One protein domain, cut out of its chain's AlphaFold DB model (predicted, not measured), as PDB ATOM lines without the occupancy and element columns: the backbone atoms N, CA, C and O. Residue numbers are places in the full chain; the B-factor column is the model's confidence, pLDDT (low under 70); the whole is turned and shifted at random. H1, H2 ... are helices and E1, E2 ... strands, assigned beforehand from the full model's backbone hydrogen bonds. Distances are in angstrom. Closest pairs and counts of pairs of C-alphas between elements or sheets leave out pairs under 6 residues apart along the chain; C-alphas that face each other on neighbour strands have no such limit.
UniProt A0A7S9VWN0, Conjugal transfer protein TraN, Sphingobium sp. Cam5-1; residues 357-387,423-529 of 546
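What this domain is: This is residues 357 to 387 and 423 to 529 of the 546 residues of the protein "Conjugal transfer protein TraN" of Sphingobium sp. Cam5-1 (UniProt A0A7S9VWN0). A long, strongly twisted sheet of three strands has helix H1 crossing one face, helix H2 packed on the end where E2 begins and E3 ends, and a loose tail leading away through H4 to H5. The tail, residues 517 to 529, sticks out from the body, while a long loop, residues 480 to 496, reaches out from H2 and folds back to the short helix H3. The printed part has 138 residues with five named helices and three named strands, along the chain E1 H1 E2 E3 H2 H3 H4 H5; the sheet's order is E1 E3 E2, antiparallel, and the class is mixed, helices and strands. The whole is loose, with a radius of gyration of the C-alphas of 18.2 A and spans of 64 by 45 by 28 A.

Where its parts are: In the sheet, E1 is residues 367 to 374, 23.1 A long, beginning at C-alpha 367 (241.193, 233.665, 92.937). E2 is residues 439 to 450, 30.3 A long, and bends by 60 degrees at residue 442. E3 is residues 453 to 463, 29.2 A long, and bends by 50 degrees at residue 456. H1 is residues 425 to 435, 15.6 A; H2 is residues 467 to 479, 18.6 A; H4 is residues 511 to 521, 15.1 A. H3 is residues 497 to 501, and H5 is residues 526 to 529, ending at C-alpha 529 (262.843, 252.077, 63.047).

How they stand to each other: E3 is the inner strand, antiparallel to E1 with N 369 and O 461 3.0 A apart, and to E2 with N 458 and O 445 2.9 A apart, both within hydrogen-bond range; E2 and E3 form a hairpin. Helices on both faces of the sheet make three layers, H2 on one face and H1 on the other. H1 has a height over the sheet of 8.5 A and runs across the strands, at 74 degrees to E1 on the local plane; its closest C-alphas to E1 are those of Glu 427 and Cys 371, 5.0 A apart. H2 is over E2 at a height over the sheet of 10.5 A, the closest C-alphas being those of Arg 470 and Cys 439, 6.6 A apart. H2 and H4 only just touch, only at their ends, with 3 pairs of C-alphas within 8 A; the closest are Leu 468 and Val 513, 6.2 A. H3 is near H2, and H5 is apart from H4. Every O i to N i+4 pair is within hydrogen-bond range in H1, H3 and H4, and 7 of 9 are in H2; H5 is too short for such a pair.

The domain as a whole: The two C-alphas farthest apart are those of Leu 451 and Val 527, 68.9 A. Residues 388 to 422 are not printed, and C-alphas 387 and 423 are 18.5 A apart across the cut. The link from H2 to H3 is long, with 17 residues. Mean pLDDT of the printed part is 79.2; residues under 70 include 383 to 387 and 515 to 529.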
ATOM      1  N   ASP A 357     250.415 239.442 100.530       76.06
ATOM      2  CA  ASP A 357     249.371 239.812 101.479       76.06
ATOM      3  C   ASP A 357     249.987 240.013 102.882       76.06
ATOM      4  O   ASP A 357     250.485 239.050 103.478       76.06
ATOM      5  N   PRO A 358     249.985 241.240 103.442       75.06
ATOM      6  CA  PRO A 358     250.561 241.510 104.758       75.06
ATOM      7  C   PRO A 358     249.769 240.907 105.927       75.06
ATOM      8  O   PRO A 358     250.348 240.746 107.004       75.06
ATOM      9  N   ASP A 359     248.487 240.581 105.740       78.56
ATOM     10  CA  ASP A 359     247.625 240.012 106.780       78.56
ATOM     11  C   ASP A 359     247.694 238.474 106.795       78.56
ATOM     12  O   ASP A 359     247.613 237.864 107.864       78.56
ATOM     13  N   ASP A 360     247.894 237.853 105.629       71.44
ATOM     14  CA  ASP A 360     247.923 236.391 105.460       71.44
ATOM     15  C   ASP A 360     249.349 235.821 105.255       71.44
ATOM     16  O   ASP A 360     249.569 234.618 105.338       71.44
ATOM     17  N   MET A 361     250.357 236.677 105.041       84.38
ATOM     18  CA  MET A 361     251.769 236.313 104.808       84.38
ATOM     19  C   MET A 361     251.998 235.321 103.650       84.38
ATOM     20  O   MET A 361     253.025 234.627 103.601       84.38
ATOM     21  N   HIS A 362     251.061 235.269 102.705       87.06
ATOM     22  CA  HIS A 362     251.151 234.460 101.499       87.06
ATOM     23  C   HIS A 362     251.596 235.305 100.299       87.06
ATOM     24  O   HIS A 362     251.311 236.497 100.198       87.06
ATOM     25  N   VAL A 363     252.308 234.658  99.380       88.56
ATOM     26  CA  VAL A 363     252.711 235.177  98.073       88.56
ATOM     27  C   VAL A 363     252.068 234.342  96.972       88.56
ATOM     28  O   VAL A 363     251.853 233.134  97.129       88.56
ATOM     29  N   PHE A 364     251.778 234.987  95.843       90.38
ATOM     30  CA  PHE A 364     251.099 234.386  94.690       90.38
ATOM     31  C   PHE A 364     249.730 233.751  95.018       90.38
ATOM     32  O   PHE A 364     249.487 232.611  94.598       90.38
ATOM     33  N   PRO A 365     248.835 234.410  95.782       91.12
ATOM     34  CA  PRO A 365     247.483 233.901  95.968       91.12
ATOM     35  C   PRO A 365     246.733 233.872  94.629       91.12
ATOM     36  O   PRO A 365     247.014 234.644  93.712       91.12
ATOM     37  N   GLY A 366     245.787 232.947  94.506       90.62
ATOM     38  CA  GLY A 366     244.880 232.869  93.368       90.62
ATOM     39  C   GLY A 366     243.446 233.175  93.771       90.62
ATOM     40  O   GLY A 366     243.054 233.022  94.924       90.62
ATOM     41  N   GLU A 367     242.635 233.543  92.790       92.44
ATOM     42  CA  GLU A 367     241.193 233.665  92.937       92.44
ATOM     43  C   GLU A 367     240.510 232.363  92.504       92.44
ATOM     44  O   GLU A 367     240.798 231.788  91.445       92.44
ATOM     45  N   ARG A 368     239.584 231.885  93.338       93.75
ATOM     46  CA  ARG A 368     238.812 230.676  93.062       93.75
ATOM     47  C   ARG A 368     237.602 230.987  92.186       93.75
ATOM     48  O   ARG A 368     236.524 231.314  92.684       93.75
ATOM     49  N   ASP A 369     237.745 230.725  90.896       90.81
ATOM     50  CA  ASP A 369     236.681 230.885  89.913       90.81
ATOM     51  C   ASP A 369     236.011 229.543  89.572       90.81
ATOM     52  O   ASP A 369     236.605 228.459  89.625       90.81
ATOM     53  N   THR A 370     234.723 229.585  89.217       90.31
ATOM     54  CA  THR A 370     233.995 228.382  88.786       90.31
ATOM     55  C   THR A 370     233.124 228.640  87.574       90.31
ATOM     56  O   THR A 370     232.446 229.659  87.505       90.31
ATOM     57  N   CYS A 371     233.068 227.667  86.668       86.75
ATOM     58  CA  CYS A 371     232.098 227.646  85.577       86.75
ATOM     59  C   CYS A 371     231.136 226.471  85.734       86.75
ATOM     60  O   CYS A 371     231.491 225.401  86.241       86.75
ATOM     61  N   SER A 372     229.902 226.659  85.285       85.62
ATOM     62  CA  SER A 372     228.850 225.656  85.305       85.62
ATOM     63  C   SER A 372     228.628 225.032  83.929       85.62
ATOM     64  O   SER A 372     228.632 225.669  82.874       85.62
ATOM     65  N   LYS A 373     228.410 223.723  83.940       82.38
ATOM     66  CA  LYS A 373     228.013 222.934  82.783       82.38
ATOM     67  C   LYS A 373     226.775 222.136  83.161       82.38
ATOM     68  O   LYS A 373     226.819 221.301  84.068       82.38
ATOM     69  N   LYS A 374     225.667 222.371  82.457       77.31
ATOM     70  CA  LYS A 374     224.463 221.548  82.607       77.31
ATOM     71  C   LYS A 374     224.701 220.212  81.909       77.31
ATOM     72  O   LYS A 374     225.025 220.196  80.726       77.31
ATOM     73  N   ILE A 375     224.562 219.107  82.639       64.94
ATOM     74  CA  ILE A 375     224.851 217.759  82.117       64.94
ATOM     75  C   ILE A 375     223.784 217.338  81.093       64.94
ATOM     76  O   ILE A 375     224.107 216.744  80.071       64.94
ATOM     77  N   PHE A 376     222.533 217.749  81.315       60.16
ATOM     78  CA  PHE A 376     221.380 217.449  80.454       60.16
ATOM     79  C   PHE A 376     220.822 218.699  79.741       60.16
ATOM     80  O   PHE A 376     219.639 218.784  79.425       60.16
ATOM     81  N   GLY A 377     221.656 219.718  79.499       56.19
ATOM     82  CA  GLY A 377     221.233 220.979  78.879       56.19
ATOM     83  C   GLY A 377     222.225 221.510  77.847       56.19
ATOM     84  O   GLY A 377     223.412 221.219  77.899       56.19
ATOM     85  N   ALA A 378     221.754 222.356  76.927       59.84
ATOM     86  CA  ALA A 378     222.602 222.983  75.906       59.84
ATOM     87  C   ALA A 378     223.554 224.072  76.460       59.84
ATOM     88  O   ALA A 378     224.285 224.698  75.696       59.84
ATOM     89  N   VAL A 379     223.530 224.325  77.775       67.75
ATOM     90  CA  VAL A 379     224.296 225.395  78.426       67.75
ATOM     91  C   VAL A 379     225.596 224.834  78.986       67.75
ATOM     92  O   VAL A 379     225.597 224.105  79.981       67.75
ATOM     93  N   ASN A 380     226.703 225.196  78.347       73.62
ATOM     94  CA  ASN A 380     228.049 224.892  78.805       73.62
ATOM     95  C   ASN A 380     228.836 226.198  78.937       73.62
ATOM     96  O   ASN A 380     229.369 226.698  77.950       73.62
ATOM     97  N   CYS A 381     228.901 226.733  80.154       76.81
ATOM     98  CA  CYS A 381     229.656 227.947  80.461       76.81
ATOM     99  C   CYS A 381     231.151 227.671  80.668       76.81
ATOM    100  O   CYS A 381     231.918 228.597  80.874       76.81
ATOM    101  N   CYS A 382     231.568 226.403  80.584       74.81
ATOM    102  CA  CYS A 382     232.956 225.960  80.695       74.81
ATOM    103  C   CYS A 382     233.627 225.657  79.350       74.81
ATOM    104  O   CYS A 382     234.764 225.194  79.328       74.81
ATOM    105  N   ALA A 383     232.902 225.774  78.238       62.28
ATOM    106  CA  ALA A 383     233.453 225.563  76.910       62.28
ATOM    107  C   ALA A 383     233.027 226.724  76.022       62.28
ATOM    108  O   ALA A 383     231.981 226.669  75.369       62.28
ATOM    109  N   GLY A 384     233.854 227.767  75.969       51.38
ATOM    110  CA  GLY A 384     233.840 228.679  74.842       51.38
ATOM    111  C   GLY A 384     234.125 227.868  73.579       51.38
ATOM    112  O   GLY A 384     235.261 227.491  73.309       51.38
ATOM    113  N   LYS A 385     233.093 227.529  72.799       35.66
ATOM    114  CA  LYS A 385     233.269 226.923  71.475       35.66
ATOM    115  C   LYS A 385     233.896 227.955  70.531       35.66
ATOM    116  O   LYS A 385     233.222 228.556  69.711       35.66
ATOM    117  N   VAL A 386     235.210 228.100  70.621       37.75
ATOM    118  CA  VAL A 386     236.110 228.450  69.518       37.75
ATOM    119  C   VAL A 386     237.383 227.626  69.690       37.75
ATOM    120  O   VAL A 386     238.487 228.136  69.828       37.75
ATOM    121  N   SER A 387     237.216 226.304  69.687       34.34
ATOM    122  CA  SER A 387     238.324 225.411  69.372       34.34
ATOM    123  C   SER A 387     238.679 225.654  67.896       34.34
ATOM    124  O   SER A 387     237.958 225.218  67.002       34.34
ATOM    125  N   CYS A 423     225.200 232.400  80.823       73.19
ATOM    126  CA  CYS A 423     226.348 232.296  81.720       73.19
ATOM    127  C   CYS A 423     226.558 233.610  82.478       73.19
ATOM    128  O   CYS A 423     226.331 234.688  81.911       73.19
ATOM    129  N   SER A 424     226.990 233.525  83.737       78.69
ATOM    130  CA  SER A 424     227.255 234.708  84.560       78.69
ATOM    131  C   SER A 424     228.481 235.483  84.056       78.69
ATOM    132  O   SER A 424     229.242 235.002  83.211       78.69
ATOM    133  N   THR A 425     228.654 236.724  84.515       77.62
ATOM    134  CA  THR A 425     229.803 237.558  84.119       77.62
ATOM    135  C   THR A 425     231.115 236.938  84.593       77.62
ATOM    136  O   THR A 425     232.092 236.938  83.851       77.62
ATOM    137  N   GLU A 426     231.101 236.330  85.775       79.88
ATOM    138  CA  GLU A 426     232.234 235.632  86.383       79.88
ATOM    139  C   GLU A 426     232.635 234.411  85.542       79.88
ATOM    140  O   GLU A 426     233.806 234.231  85.234       79.88
ATOM    141  N   GLU A 427     231.665 233.624  85.057       79.56
ATOM    142  CA  GLU A 427     231.943 232.469  84.186       79.56
ATOM    143  C   GLU A 427     232.568 232.878  82.845       79.56
ATOM    144  O   GLU A 427     233.407 232.160  82.302       79.56
ATOM    145  N   LYS A 428     232.174 234.039  82.306       73.62
ATOM    146  CA  LYS A 428     232.777 234.591  81.083       73.62
ATOM    147  C   LYS A 428     234.184 235.111  81.339       73.62
ATOM    148  O   LYS A 428     235.052 234.919  80.496       73.62
ATOM    149  N   MET A 429     234.398 235.777  82.471       73.31
ATOM    150  CA  MET A 429     235.714 236.287  82.845       73.31
ATOM    151  C   MET A 429     236.696 235.139  83.086       73.31
ATOM    152  O   MET A 429     237.823 235.204  82.606       73.31
ATOM    153  N   LEU A 430     236.249 234.057  83.730       80.25
ATOM    154  CA  LEU A 430     237.030 232.832  83.888       80.25
ATOM    155  C   LEU A 430     237.502 232.286  82.535       80.25
ATOM    156  O   LEU A 430     238.679 231.995  82.372       80.25
ATOM    157  N   ASP A 431     236.619 232.193  81.543       72.00
ATOM    158  CA  ASP A 431     236.993 231.729  80.203       72.00
ATOM    159  C   ASP A 431     238.044 232.642  79.529       72.00
ATOM    160  O   ASP A 431     238.923 232.156  78.821       72.00
ATOM    161  N   VAL A 432     238.017 233.951  79.794       69.62
ATOM    162  CA  VAL A 432     239.043 234.896  79.323       69.62
ATOM    163  C   VAL A 432     240.375 234.690  80.058       69.62
ATOM    164  O   VAL A 432     241.407 234.566  79.397       69.62
ATOM    165  N   LYS A 433     240.362 234.604  81.397       74.12
ATOM    166  CA  LYS A 433     241.558 234.350  82.223       74.12
ATOM    167  C   LYS A 433     242.212 232.999  81.866       74.12
ATOM    168  O   LYS A 433     243.432 232.912  81.743       74.12
ATOM    169  N   ASP A 434     241.410 231.960  81.623       77.69
ATOM    170  CA  ASP A 434     241.875 230.621  81.223       77.69
ATOM    171  C   ASP A 434     242.537 230.648  79.835       77.69
ATOM    172  O   ASP A 434     243.625 230.104  79.654       77.69
ATOM    173  N   ARG A 435     241.964 231.382  78.868       70.75
ATOM    174  CA  ARG A 435     242.584 231.585  77.541       70.75
ATOM    175  C   ARG A 435     243.899 232.354  77.585       70.75
ATOM    176  O   ARG A 435     244.746 232.124  76.728       70.75
ATOM    177  N   MET A 436     244.054 233.272  78.537       69.06
ATOM    178  CA  MET A 436     245.318 233.980  78.763       69.06
ATOM    179  C   MET A 436     246.367 233.100  79.450       69.06
ATOM    180  O   MET A 436     247.505 233.527  79.604       69.06
ATOM    181  N   GLY A 437     246.014 231.872  79.842       78.25
ATOM    182  CA  GLY A 437     246.915 230.969  80.545       78.25
ATOM    183  C   GLY A 437     247.131 231.378  81.999       78.25
ATOM    184  O   GLY A 437     248.198 231.125  82.543       78.25
ATOM    185  N   PHE A 438     246.160 232.027  82.646       84.38
ATOM    186  CA  PHE A 438     246.276 232.449  84.049       84.38
ATOM    187  C   PHE A 438     245.630 231.475  85.036       84.38
ATOM    188  O   PHE A 438     245.895 231.542  86.235       84.38
ATOM    189  N   CYS A 439     244.799 230.553  84.553       88.19
ATOM    190  CA  CYS A 439     244.043 229.640  85.397       88.19
ATOM    191  C   CYS A 439     244.589 228.214  85.353       88.19
ATOM    192  O   CYS A 439     244.958 227.708  84.297       88.19
ATOM    193  N   THR A 440     244.596 227.550  86.507       89.50
ATOM    194  CA  THR A 440     244.814 226.107  86.616       89.50
ATOM    195  C   THR A 440     243.510 225.401  86.956       89.50
ATOM    196  O   THR A 440     242.737 225.856  87.803       89.50
ATOM    197  N   PHE A 441     243.237 224.282  86.288       90.25
ATOM    198  CA  PHE A 441     242.049 223.478  86.558       90.25
ATOM    199  C   PHE A 441     242.278 222.564  87.765       90.25
ATOM    200  O   PHE A 441     243.089 221.644  87.714       90.25
ATOM    201  N   VAL A 442     241.496 222.768  88.824       90.12
ATOM    202  CA  VAL A 442     241.605 222.002  90.078       90.12
ATOM    203  C   VAL A 442     240.762 220.728  90.028       90.12
ATOM    204  O   VAL A 442     241.161 219.668  90.507       90.12
ATOM    205  N   GLY A 443     239.569 220.812  89.441       85.31
ATOM    206  CA  GLY A 443     238.677 219.668  89.290       85.31
ATOM    207  C   GLY A 443     237.206 220.052  89.207       85.31
ATOM    208  O   GLY A 443     236.833 221.228  89.233       85.31
ATOM    209  N   SER A 444     236.341 219.044  89.125       86.75
ATOM    210  CA  SER A 444     234.893 219.235  89.024       86.75
ATOM    211  C   SER A 444     234.153 218.674  90.230       86.75
ATOM    212  O   SER A 444     234.595 217.715  90.854       86.75
ATOM    213  N   TYR A 445     232.983 219.234  90.520       86.75
ATOM    214  CA  TYR A 445     232.055 218.700  91.513       86.75
ATOM    215  C   TYR A 445     230.607 218.873  91.053       86.75
ATOM    216  O   TYR A 445     230.291 219.722  90.210       86.75
ATOM    217  N   CYS A 446     229.708 218.062  91.606       86.44
ATOM    218  CA  CYS A 446     228.286 218.224  91.361       86.44
ATOM    219  C   CYS A 446     227.738 219.404  92.169       86.44
ATOM    220  O   CYS A 446     227.737 219.352  93.393       86.44
ATOM    221  N   SER A 447     227.268 220.471  91.516       85.69
ATOM    222  CA  SER A 447     226.719 221.633  92.228       85.69
ATOM    223  C   SER A 447     225.227 221.504  92.515       85.69
ATOM    224  O   SER A 447     224.750 222.065  93.496       85.69
ATOM    225  N   SER A 448     224.487 220.794  91.662       82.62
ATOM    226  CA  SER A 448     223.066 220.512  91.864       82.62
ATOM    227  C   SER A 448     222.738 219.088  91.443       82.62
ATOM    228  O   SER A 448     223.158 218.644  90.373       82.62
ATOM    229  N   SER A 449     221.937 218.400  92.249       74.44
ATOM    230  CA  SER A 449     221.460 217.048  91.977       74.44
ATOM    231  C   SER A 449     219.946 216.953  92.174       74.44
ATOM    232  O   SER A 449     219.353 217.707  92.945       74.44
ATOM    233  N   ILE A 450     219.305 216.048  91.436       67.06
ATOM    234  CA  ILE A 450     217.879 215.723  91.548       67.06
ATOM    235  C   ILE A 450     217.779 214.196  91.575       67.06
ATOM    236  O   ILE A 450     218.336 213.534  90.707       67.06
ATOM    237  N   LEU A 451     217.118 213.630  92.592       66.12
ATOM    238  CA  LEU A 451     216.995 212.173  92.794       66.12
ATOM    239  C   LEU A 451     218.344 211.418  92.805       66.12
ATOM    240  O   LEU A 451     218.438 210.282  92.357       66.12
ATOM    241  N   GLY A 452     219.405 212.055  93.315       61.28
ATOM    242  CA  GLY A 452     220.748 211.463  93.362       61.28
ATOM    243  C   GLY A 452     221.507 211.490  92.031       61.28
ATOM    244  O   GLY A 452     222.629 210.996  91.977       61.28
ATOM    245  N   VAL A 453     220.937 212.095  90.984       64.00
ATOM    246  CA  VAL A 453     221.588 212.304  89.686       64.00
ATOM    247  C   VAL A 453     222.080 213.747  89.597       64.00
ATOM    248  O   VAL A 453     221.323 214.683  89.863       64.00
ATOM    249  N   CYS A 454     223.347 213.952  89.229       70.75
ATOM    250  CA  CYS A 454     223.882 215.298  89.045       70.75
ATOM    251  C   CYS A 454     223.256 215.976  87.819       70.75
ATOM    252  O   CYS A 454     223.291 215.437  86.716       70.75
ATOM    253  N   THR A 455     222.709 217.174  87.993       77.38
ATOM    254  CA  THR A 455     222.074 217.943  86.911       77.38
ATOM    255  C   THR A 455     222.963 219.076  86.413       77.38
ATOM    256  O   THR A 455     223.009 219.353  85.210       77.38
ATOM    257  N   THR A 456     223.723 219.691  87.321       81.19
ATOM    258  CA  THR A 456     224.694 220.740  87.003       81.19
ATOM    259  C   THR A 456     226.026 220.404  87.640       81.19
ATOM    260  O   THR A 456     226.132 220.211  88.853       81.19
ATOM    261  N   LYS A 457     227.052 220.373  86.802       84.75
ATOM    262  CA  LYS A 457     228.442 220.207  87.192       84.75
ATOM    263  C   LYS A 457     229.102 221.572  87.244       84.75
ATOM    264  O   LYS A 457     228.920 222.370  86.326       84.75
ATOM    265  N   ARG A 458     229.904 221.822  88.274       88.56
ATOM    266  CA  ARG A 458     230.800 222.976  88.319       88.56
ATOM    267  C   ARG A 458     232.240 222.524  88.197       88.56
ATOM    268  O   ARG A 458     232.645 221.569  88.855       88.56
ATOM    269  N   LYS A 459     232.992 223.211  87.348       88.94
ATOM    270  CA  LYS A 459     234.447 223.108  87.274       88.94
ATOM    271  C   LYS A 459     235.050 224.225  88.108       88.94
ATOM    272  O   LYS A 459     234.557 225.348  88.051       88.94
ATOM    273  N   THR A 460     236.081 223.898  88.869       91.75
ATOM    274  CA  THR A 460     236.811 224.837  89.721       91.75
ATOM    275  C   THR A 460     238.174 225.094  89.125       91.75
ATOM    276  O   THR A 460     238.866 224.146  88.741       91.75
ATOM    277  N   TYR A 461     238.531 226.367  89.072       92.38
ATOM    278  CA  TYR A 461     239.812 226.852  88.608       92.38
ATOM    279  C   TYR A 461     240.410 227.771  89.671       92.38
ATOM    280  O   TYR A 461     239.679 228.501  90.340       92.38
ATOM    281  N   CYS A 462     241.730 227.729  89.809       94.88
ATOM    282  CA  CYS A 462     242.479 228.760  90.514       94.88
ATOM    283  C   CYS A 462     243.115 229.672  89.476       94.88
ATOM    284  O   CYS A 462     243.951 229.214  88.700       94.88
ATOM    285  N   CYS A 463     242.680 230.926  89.430       91.69
ATOM    286  CA  CYS A 463     243.166 231.924  88.491       91.69
ATOM    287  C   CYS A 463     244.097 232.897  89.200       91.69
ATOM    288  O   CYS A 463     243.734 233.459  90.227       91.69
ATOM    289  N   PHE A 464     245.290 233.088  88.652       91.69
ATOM    290  CA  PHE A 464     246.329 233.922  89.245       91.69
ATOM    291  C   PHE A 464     246.531 235.205  88.435       91.69
ATOM    292  O   PHE A 464     246.108 235.288  87.286       91.69
ATOM    293  N   GLU A 465     247.215 236.190  89.012       85.00
ATOM    294  CA  GLU A 465     247.499 237.473  88.346       85.00
ATOM    295  C   GLU A 465     248.400 237.329  87.105       85.00
ATOM    296  O   GLU A 465     248.384 238.169  86.208       85.00
ATOM    297  N   SER A 466     249.192 236.254  87.021       83.38
ATOM    298  CA  SER A 466     250.100 236.021  85.897       83.38
ATOM    299  C   SER A 466     250.304 234.537  85.582       83.38
ATOM    300  O   SER A 466     250.096 233.658  86.425       83.38
ATOM    301  N   LYS A 467     250.798 234.255  84.366       84.31
ATOM    302  CA  LYS A 467     251.290 232.920  83.975       84.31
ATOM    303  C   LYS A 467     252.386 232.422  84.911       84.31
ATOM    304  O   LYS A 467     252.414 231.239  85.229       84.31
ATOM    305  N   LEU A 468     253.259 233.318  85.376       86.94
ATOM    306  CA  LEU A 468     254.316 232.968  86.317       86.94
ATOM    307  C   LEU A 468     253.727 232.471  87.639       86.94
ATOM    308  O   LEU A 468     254.077 231.380  88.080       86.94
ATOM    309  N   SER A 469     252.794 233.226  88.223       89.12
ATOM    310  CA  SER A 469     252.111 232.856  89.467       89.12
ATOM    311  C   SER A 469     251.397 231.505  89.319       89.12
ATOM    312  O   SER A 469     251.533 230.643  90.186       89.12
ATOM    313  N   ARG A 470     250.730 231.255  88.178       92.44
ATOM    314  CA  ARG A 470     250.138 229.939  87.879       92.44
ATOM    315  C   ARG A 470     251.187 228.830  87.822       92.44
ATOM    316  O   ARG A 470     250.991 227.798  88.457       92.44
ATOM    317  N   ILE A 471     252.273 229.007  87.068       89.75
ATOM    318  CA  ILE A 471     253.307 227.974  86.903       89.75
ATOM    319  C   ILE A 471     253.974 227.652  88.241       89.75
ATOM    320  O   ILE A 471     254.137 226.478  88.568       89.75
ATOM    321  N   LEU A 472     254.293 228.673  89.043       91.19
ATOM    322  CA  LEU A 472     254.824 228.498  90.397       91.19
ATOM    323  C   LEU A 472     253.877 227.654  91.253       91.19
ATOM    324  O   LEU A 472     254.310 226.752  91.965       91.19
ATOM    325  N   GLN A 473     252.578 227.907  91.155       93.50
ATOM    326  CA  GLN A 473     251.561 227.180  91.904       93.50
ATOM    327  C   GLN A 473     251.383 225.741  91.405       93.50
ATOM    328  O   GLN A 473     251.319 224.815  92.210       93.50
ATOM    329  N   GLU A 474     251.361 225.516  90.093       91.56
ATOM    330  CA  GLU A 474     251.216 224.186  89.494       91.56
ATOM    331  C   GLU A 474     252.439 223.290  89.725       91.56
ATOM    332  O   GLU A 474     252.288 222.114  90.064       91.56
ATOM    333  N   GLN A 475     253.643 223.834  89.537       93.38
ATOM    334  CA  GLN A 475     254.893 223.073  89.573       93.38
ATOM    335  C   GLN A 475     255.579 223.104  90.945       93.38
ATOM    336  O   GLN A 475     256.291 222.161  91.287       93.38
ATOM    337  N   GLY A 476     255.332 224.130  91.765       93.69
ATOM    338  CA  GLY A 476     255.887 224.249  93.115       93.69
ATOM    339  C   GLY A 476     255.162 223.410  94.160       93.69
ATOM    340  O   GLY A 476     255.803 222.748  94.975       93.69
ATOM    341  N   ARG A 477     253.826 223.344  94.109       94.12
ATOM    342  CA  ARG A 477     253.021 222.554  95.060       94.12
ATOM    343  C   ARG A 477     253.461 221.091  95.200       94.12
ATOM    344  O   ARG A 477     253.545 220.621  96.338       94.12
ATOM    345  N   PRO A 478     253.770 220.357  94.109       94.31
ATOM    346  CA  PRO A 478     254.295 218.998  94.205       94.31
ATOM    347  C   PRO A 478     255.640 218.890  94.936       94.31
ATOM    348  O   PRO A 478     255.854 217.896  95.626       94.31
ATOM    349  N   GLN A 479     256.523 219.892  94.833       94.00
ATOM    350  CA  GLN A 479     257.853 219.857  95.463       94.00
ATOM    351  C   GLN A 479     257.772 219.882  96.995       94.00
ATOM    352  O   GLN A 479     258.583 219.256  97.674       94.00
ATOM    353  N   ILE A 480     256.755 220.558  97.539       94.38
ATOM    354  CA  ILE A 480     256.530 220.706  98.987       94.38
ATOM    355  C   ILE A 480     255.338 219.890  99.504       94.38
ATOM    356  O   ILE A 480     254.901 220.083 100.636       94.38
ATOM    357  N   ASN A 481     254.804 218.969  98.691       92.38
ATOM    358  CA  ASN A 481     253.654 218.126  99.033       92.38
ATOM    359  C   ASN A 481     252.416 218.926  99.510       92.38
ATOM    360  O   ASN A 481     251.738 218.536 100.462       92.38
ATOM    361  N   LYS A 482     252.116 220.045  98.833       91.00
ATOM    362  CA  LYS A 482     250.963 220.928  99.100       91.00
ATOM    363  C   LYS A 482     249.932 220.847  97.960       91.00
ATOM    364  O   LYS A 482     249.798 221.800  97.192       91.00
ATOM    365  N   PRO A 483     249.220 219.719  97.776       91.00
ATOM    366  CA  PRO A 483     248.247 219.597  96.695       91.00
ATOM    367  C   PRO A 483     247.096 220.594  96.868       91.00
ATOM    368  O   PRO A 483     246.779 221.010  97.983       91.00
ATOM    369  N   PHE A 484     246.441 220.930  95.760       91.56
ATOM    370  CA  PHE A 484     245.152 221.615  95.796       91.56
ATOM    371  C   PHE A 484     244.138 220.806  96.630       91.56
ATOM    372  O   PHE A 484     244.104 219.570  96.595       91.56
ATOM    373  N   ALA A 485     243.316 221.505  97.401       90.50
ATOM    374  CA  ALA A 485     242.186 220.956  98.121       90.50
ATOM    375  C   ALA A 485     241.101 220.439  97.157       90.50
ATOM    376  O   ALA A 485     241.136 220.600  95.936       90.50
ATOM    377  N   LYS A 486     240.082 219.775  97.717       89.12
ATOM    378  CA  LYS A 486     238.971 219.245  96.915       89.12
ATOM    379  C   LYS A 486     238.275 220.386  96.154       89.12
ATOM    380  O   LYS A 486     237.995 221.410  96.776       89.12
ATOM    381  N   PRO A 487     237.848 220.192  94.889       89.25
ATOM    382  CA  PRO A 487     237.316 221.272  94.044       89.25
ATOM    383  C   PRO A 487     236.197 222.110  94.683       89.25
ATOM    384  O   PRO A 487     236.119 223.324  94.506       89.25
ATOM    385  N   ARG A 488     235.320 221.481  95.477       89.19
ATOM    386  CA  ARG A 488     234.224 222.180  96.164       89.19
ATOM    387  C   ARG A 488     234.714 223.183  97.226       89.19
ATOM    388  O   ARG A 488     234.023 224.175  97.435       89.19
ATOM    389  N   ASN A 489     235.873 222.938  97.843       90.62
ATOM    390  CA  ASN A 489     236.386 223.671  99.007       90.62
ATOM    391  C   ASN A 489     237.719 224.394  98.758       90.62
ATOM    392  O   ASN A 489     238.188 225.078  99.662       90.62
ATOM    393  N   GLU A 490     238.329 224.231  97.584       93.25
ATOM    394  CA  GLU A 490     239.565 224.925  97.211       93.25
ATOM    395  C   GLU A 490     239.428 226.444  97.350       93.25
ATOM    396  O   GLU A 490     238.410 226.990  96.933       93.25
ATOM    397  N   GLN A 491     240.445 227.088  97.922       91.94
ATOM    398  CA  GLN A 491     240.532 228.535  98.140       91.94
ATOM    399  C   GLN A 491     241.663 229.197  97.341       91.94
ATOM    400  O   GLN A 491     241.743 230.416  97.327       91.94
ATOM    401  N   CYS A 492     242.499 228.418  96.651       93.31
ATOM    402  CA  CYS A 492     243.603 228.903  95.826       93.31
ATOM    403  C   CYS A 492     244.671 229.667  96.625       93.31
ATOM    404  O   CYS A 492     245.297 230.590  96.107       93.31
ATOM    405  N   GLU A 493     244.896 229.253  97.876       91.81
ATOM    406  CA  GLU A 493     245.846 229.891  98.797       91.81
ATOM    407  C   GLU A 493     247.260 229.971  98.213       91.81
ATOM    408  O   GLU A 493     247.717 229.051  97.531       91.81
ATOM    409  N   GLY A 494     247.971 231.055  98.513       90.88
ATOM    410  CA  GLY A 494     249.350 231.262  98.087       90.88
ATOM    411  C   GLY A 494     250.354 230.277  98.704       90.88
ATOM    412  O   GLY A 494     250.011 229.332  99.425       90.88
ATOM    413  N   PHE A 495     251.636 230.526  98.456       92.25
ATOM    414  CA  PHE A 495     252.705 229.965  99.282       92.25
ATOM    415  C   PHE A 495     253.001 230.920 100.426       92.25
ATOM    416  O   PHE A 495     253.075 232.125 100.215       92.25
ATOM    417  N   THR A 496     253.216 230.411 101.631       91.38
ATOM    418  CA  THR A 496     253.870 231.222 102.663       91.38
ATOM    419  C   THR A 496     255.292 231.556 102.208       91.38
ATOM    420  O   THR A 496     255.883 230.845 101.392       91.38
ATOM    421  N   VAL A 497     255.887 232.612 102.760       86.94
ATOM    422  CA  VAL A 497     257.278 232.986 102.439       86.94
ATOM    423  C   VAL A 497     258.261 231.823 102.683       86.94
ATOM    424  O   VAL A 497     259.176 231.607 101.887       86.94
ATOM    425  N   ASP A 498     258.052 231.034 103.744       88.69
ATOM    426  CA  ASP A 498     258.859 229.841 104.043       88.69
ATOM    427  C   ASP A 498     258.654 228.728 103.002       88.69
ATOM    428  O   ASP A 498     259.632 228.175 102.504       88.69
ATOM    429  N   GLU A 499     257.410 228.441 102.613       92.31
ATOM    430  CA  GLU A 499     257.112 227.456 101.569       92.31
ATOM    431  C   GLU A 499     257.726 227.849 100.225       92.31
ATOM    432  O   GLU A 499     258.336 227.005  99.568       92.31
ATOM    433  N   PHE A 500     257.620 229.125  99.844       90.25
ATOM    434  CA  PHE A 500     258.199 229.634  98.604       90.25
ATOM    435  C   PHE A 500     259.727 229.503  98.595       90.25
ATOM    436  O   PHE A 500     260.299 229.072  97.600       90.25
ATOM    437  N   SER A 501     260.394 229.786  99.721       87.81
ATOM    438  CA  SER A 501     261.857 229.670  99.836       87.81
ATOM    439  C   SER A 501     262.398 228.246  99.651       87.81
ATOM    440  O   SER A 501     263.585 228.065  99.389       87.81
ATOM    441  N   ARG A 502     261.536 227.231  99.796       91.31
ATOM    442  CA  ARG A 502     261.880 225.813  99.620       91.31
ATOM    443  C   ARG A 502     261.673 225.322  98.193       91.31
ATOM    444  O   ARG A 502     262.033 224.182  97.906       91.31
ATOM    445  N   LEU A 503     261.066 226.135  97.330       89.81
ATOM    446  CA  LEU A 503     260.852 225.777  95.938       89.81
ATOM    447  C   LEU A 503     262.163 225.868  95.164       89.81
ATOM    448  O   LEU A 503     262.865 226.877  95.201       89.81
ATOM    449  N   ASP A 504     262.454 224.817  94.414       89.81
ATOM    450  CA  ASP A 504     263.508 224.813  93.419       89.81
ATOM    451  C   ASP A 504     262.927 225.301  92.088       89.81
ATOM    452  O   ASP A 504     262.228 224.571  91.376       89.81
ATOM    453  N   LEU A 505     263.187 226.573  91.778       86.88
ATOM    454  CA  LEU A 505     262.751 227.203  90.532       86.88
ATOM    455  C   LEU A 505     263.528 226.673  89.315       86.88
ATOM    456  O   LEU A 505     263.024 226.761  88.202       86.88
ATOM    457  N   SER A 506     264.724 226.098  89.499       82.50
ATOM    458  CA  SER A 506     265.578 225.658  88.384       82.50
ATOM    459  C   SER A 506     265.047 224.414  87.667       82.50
ATOM    460  O   SER A 506     265.323 224.197  86.489       82.50
ATOM    461  N   VAL A 507     264.247 223.603  88.365       86.25
ATOM    462  CA  VAL A 507     263.624 222.389  87.817       86.25
ATOM    463  C   VAL A 507     262.220 222.636  87.254       86.25
ATOM    464  O   VAL A 507     261.583 221.693  86.780       86.25
ATOM    465  N   MET A 508     261.721 223.874  87.324       86.19
ATOM    466  CA  MET A 508     260.417 224.252  86.784       86.19
ATOM    467  C   MET A 508     260.526 224.712  85.324       86.19
ATOM    468  O   MET A 508     261.487 225.357  84.913       86.19
ATOM    469  N   ASP A 509     259.505 224.403  84.529       85.12
ATOM    470  CA  ASP A 509     259.394 224.820  83.135       85.12
ATOM    471  C   ASP A 509     258.646 226.155  83.027       85.12
ATOM    472  O   ASP A 509     257.417 226.201  83.123       85.12
ATOM    473  N   PHE A 510     259.403 227.231  82.812       83.19
ATOM    474  CA  PHE A 510     258.899 228.588  82.575       83.19
ATOM    475  C   PHE A 510     258.954 229.008  81.103       83.19
ATOM    476  O   PHE A 510     258.846 230.200  80.801       83.19
ATOM    477  N   THR A 511     259.104 228.057  80.173       79.06
ATOM    478  CA  THR A 511     259.221 228.352  78.732       79.06
ATOM    479  C   THR A 511     258.047 229.203  78.238       79.06
ATOM    480  O   THR A 511     258.232 230.107  77.431       79.06
ATOM    481  N   GLU A 512     256.850 228.979  78.789       75.75
ATOM    482  CA  GLU A 512     255.643 229.749  78.471       75.75
ATOM    483  C   GLU A 512     255.747 231.235  78.862       75.75
ATOM    484  O   GLU A 512     255.309 232.100  78.112       75.75
ATOM    485  N   VAL A 513     256.337 231.547  80.019       77.44
ATOM    486  CA  VAL A 513     256.514 232.937  80.488       77.44
ATOM    487  C   VAL A 513     257.597 233.632  79.670       77.44
ATOM    488  O   VAL A 513     257.465 234.805  79.325       77.44
ATOM    489  N   TYR A 514     258.658 232.898  79.335       70.81
ATOM    490  CA  TYR A 514     259.741 233.408  78.507       70.81
ATOM    491  C   TYR A 514     259.280 233.712  77.077       70.81
ATOM    492  O   TYR A 514     259.640 234.755  76.537       70.81
ATOM    493  N   ALA A 515     258.456 232.843  76.483       69.12
ATOM    494  CA  ALA A 515     257.884 233.062  75.158       69.12
ATOM    495  C   ALA A 515     257.050 234.351  75.111       69.12
ATOM    496  O   ALA A 515     257.274 235.183  74.238       69.12
ATOM    497  N   ASP A 516     256.184 234.574  76.102       66.69
ATOM    498  CA  ASP A 516     255.391 235.805  76.205       66.69
ATOM    499  C   ASP A 516     256.264 237.058  76.351       66.69
ATOM    500  O   ASP A 516     255.987 238.088  75.734       66.69
ATOM    501  N   PHE A 517     257.328 236.981  77.157       66.69
ATOM    502  CA  PHE A 517     258.267 238.089  77.312       66.69
ATOM    503  C   PHE A 517     259.000 238.386  75.999       66.69
ATOM    504  O   PHE A 517     259.087 239.540  75.592       66.69
ATOM    505  N   MET A 518     259.488 237.355  75.304       63.84
ATOM    506  CA  MET A 518     260.183 237.516  74.025       63.84
ATOM    507  C   MET A 518     259.253 238.008  72.912       63.84
ATOM    508  O   MET A 518     259.662 238.835  72.098       63.84
ATOM    509  N   ASP A 519     257.993 237.578  72.908       61.06
ATOM    510  CA  ASP A 519     256.972 238.092  71.994       61.06
ATOM    511  C   ASP A 519     256.636 239.563  72.279       61.06
ATOM    512  O   ASP A 519     256.456 240.341  71.341       61.06
ATOM    513  N   ALA A 520     256.604 239.977  73.551       59.00
ATOM    514  CA  ALA A 520     256.382 241.370  73.941       59.00
ATOM    515  C   ALA A 520     257.598 242.280  73.674       59.00
ATOM    516  O   ALA A 520     257.429 243.467  73.393       59.00
ATOM    517  N   VAL A 521     258.818 241.738  73.754       53.00
ATOM    518  CA  VAL A 521     260.089 242.452  73.512       53.00
ATOM    519  C   VAL A 521     260.480 242.461  72.033       53.00
ATOM    520  O   VAL A 521     261.453 243.114  71.654       53.00
ATOM    521  N   ARG A 522     259.702 241.805  71.164       49.81
ATOM    522  CA  ARG A 522     259.872 241.848  69.710       49.81
ATOM    523  C   ARG A 522     259.709 243.291  69.208       49.81
ATOM    524  O   ARG A 522     258.612 243.755  68.904       49.81
ATOM    525  N   MET A 523     260.823 244.023  69.172       38.59
ATOM    526  CA  MET A 523     260.895 245.383  68.650       38.59
ATOM    527  C   MET A 523     260.595 245.372  67.143       38.59
ATOM    528  O   MET A 523     260.930 244.396  66.464       38.59
ATOM    529  N   PRO A 524     259.926 246.416  66.616       41.53
ATOM    530  CA  PRO A 524     259.583 246.487  65.202       41.53
ATOM    531  C   PRO A 524     260.849 246.407  64.348       41.53
ATOM    532  O   PRO A 524     261.863 247.014  64.697       41.53
ATOM    533  N   ASP A 525     260.737 245.650  63.252       48.31
ATOM    534  CA  ASP A 525     261.697 245.494  62.151       48.31
ATOM    535  C   ASP A 525     262.721 246.645  62.126       48.31
ATOM    536  O   ASP A 525     262.356 247.799  61.868       48.31
ATOM    537  N   GLU A 526     263.993 246.357  62.429       50.97
ATOM    538  CA  GLU A 526     265.070 247.356  62.584       50.97
ATOM    539  C   GLU A 526     265.158 248.321  61.390       50.97
ATOM    540  O   GLU A 526     265.531 249.486  61.541       50.97
ATOM    541  N   VAL A 527     264.717 247.872  60.211       52.97
ATOM    542  CA  VAL A 527     264.660 248.664  58.980       52.97
ATOM    543  C   VAL A 527     263.645 249.811  59.068       52.97
ATOM    544  O   VAL A 527     263.956 250.924  58.645       52.97
ATOM    545  N   GLN A 528     262.452 249.602  59.637       54.50
ATOM    546  CA  GLN A 528     261.452 250.673  59.760       54.50
ATOM    547  C   GLN A 528     261.857 251.689  60.825       54.50
ATOM    548  O   GLN A 528     261.756 252.891  60.595       54.50
ATOM    549  N   THR A 529     262.412 251.216  61.940       53.94
ATOM    550  CA  THR A 529     262.843 252.077  63.047       53.94
ATOM    551  C   THR A 529     264.054 252.934  62.658       53.94
ATOM    552  O   THR A 529     264.085 254.122  62.971       53.94
TER     553      THR A 529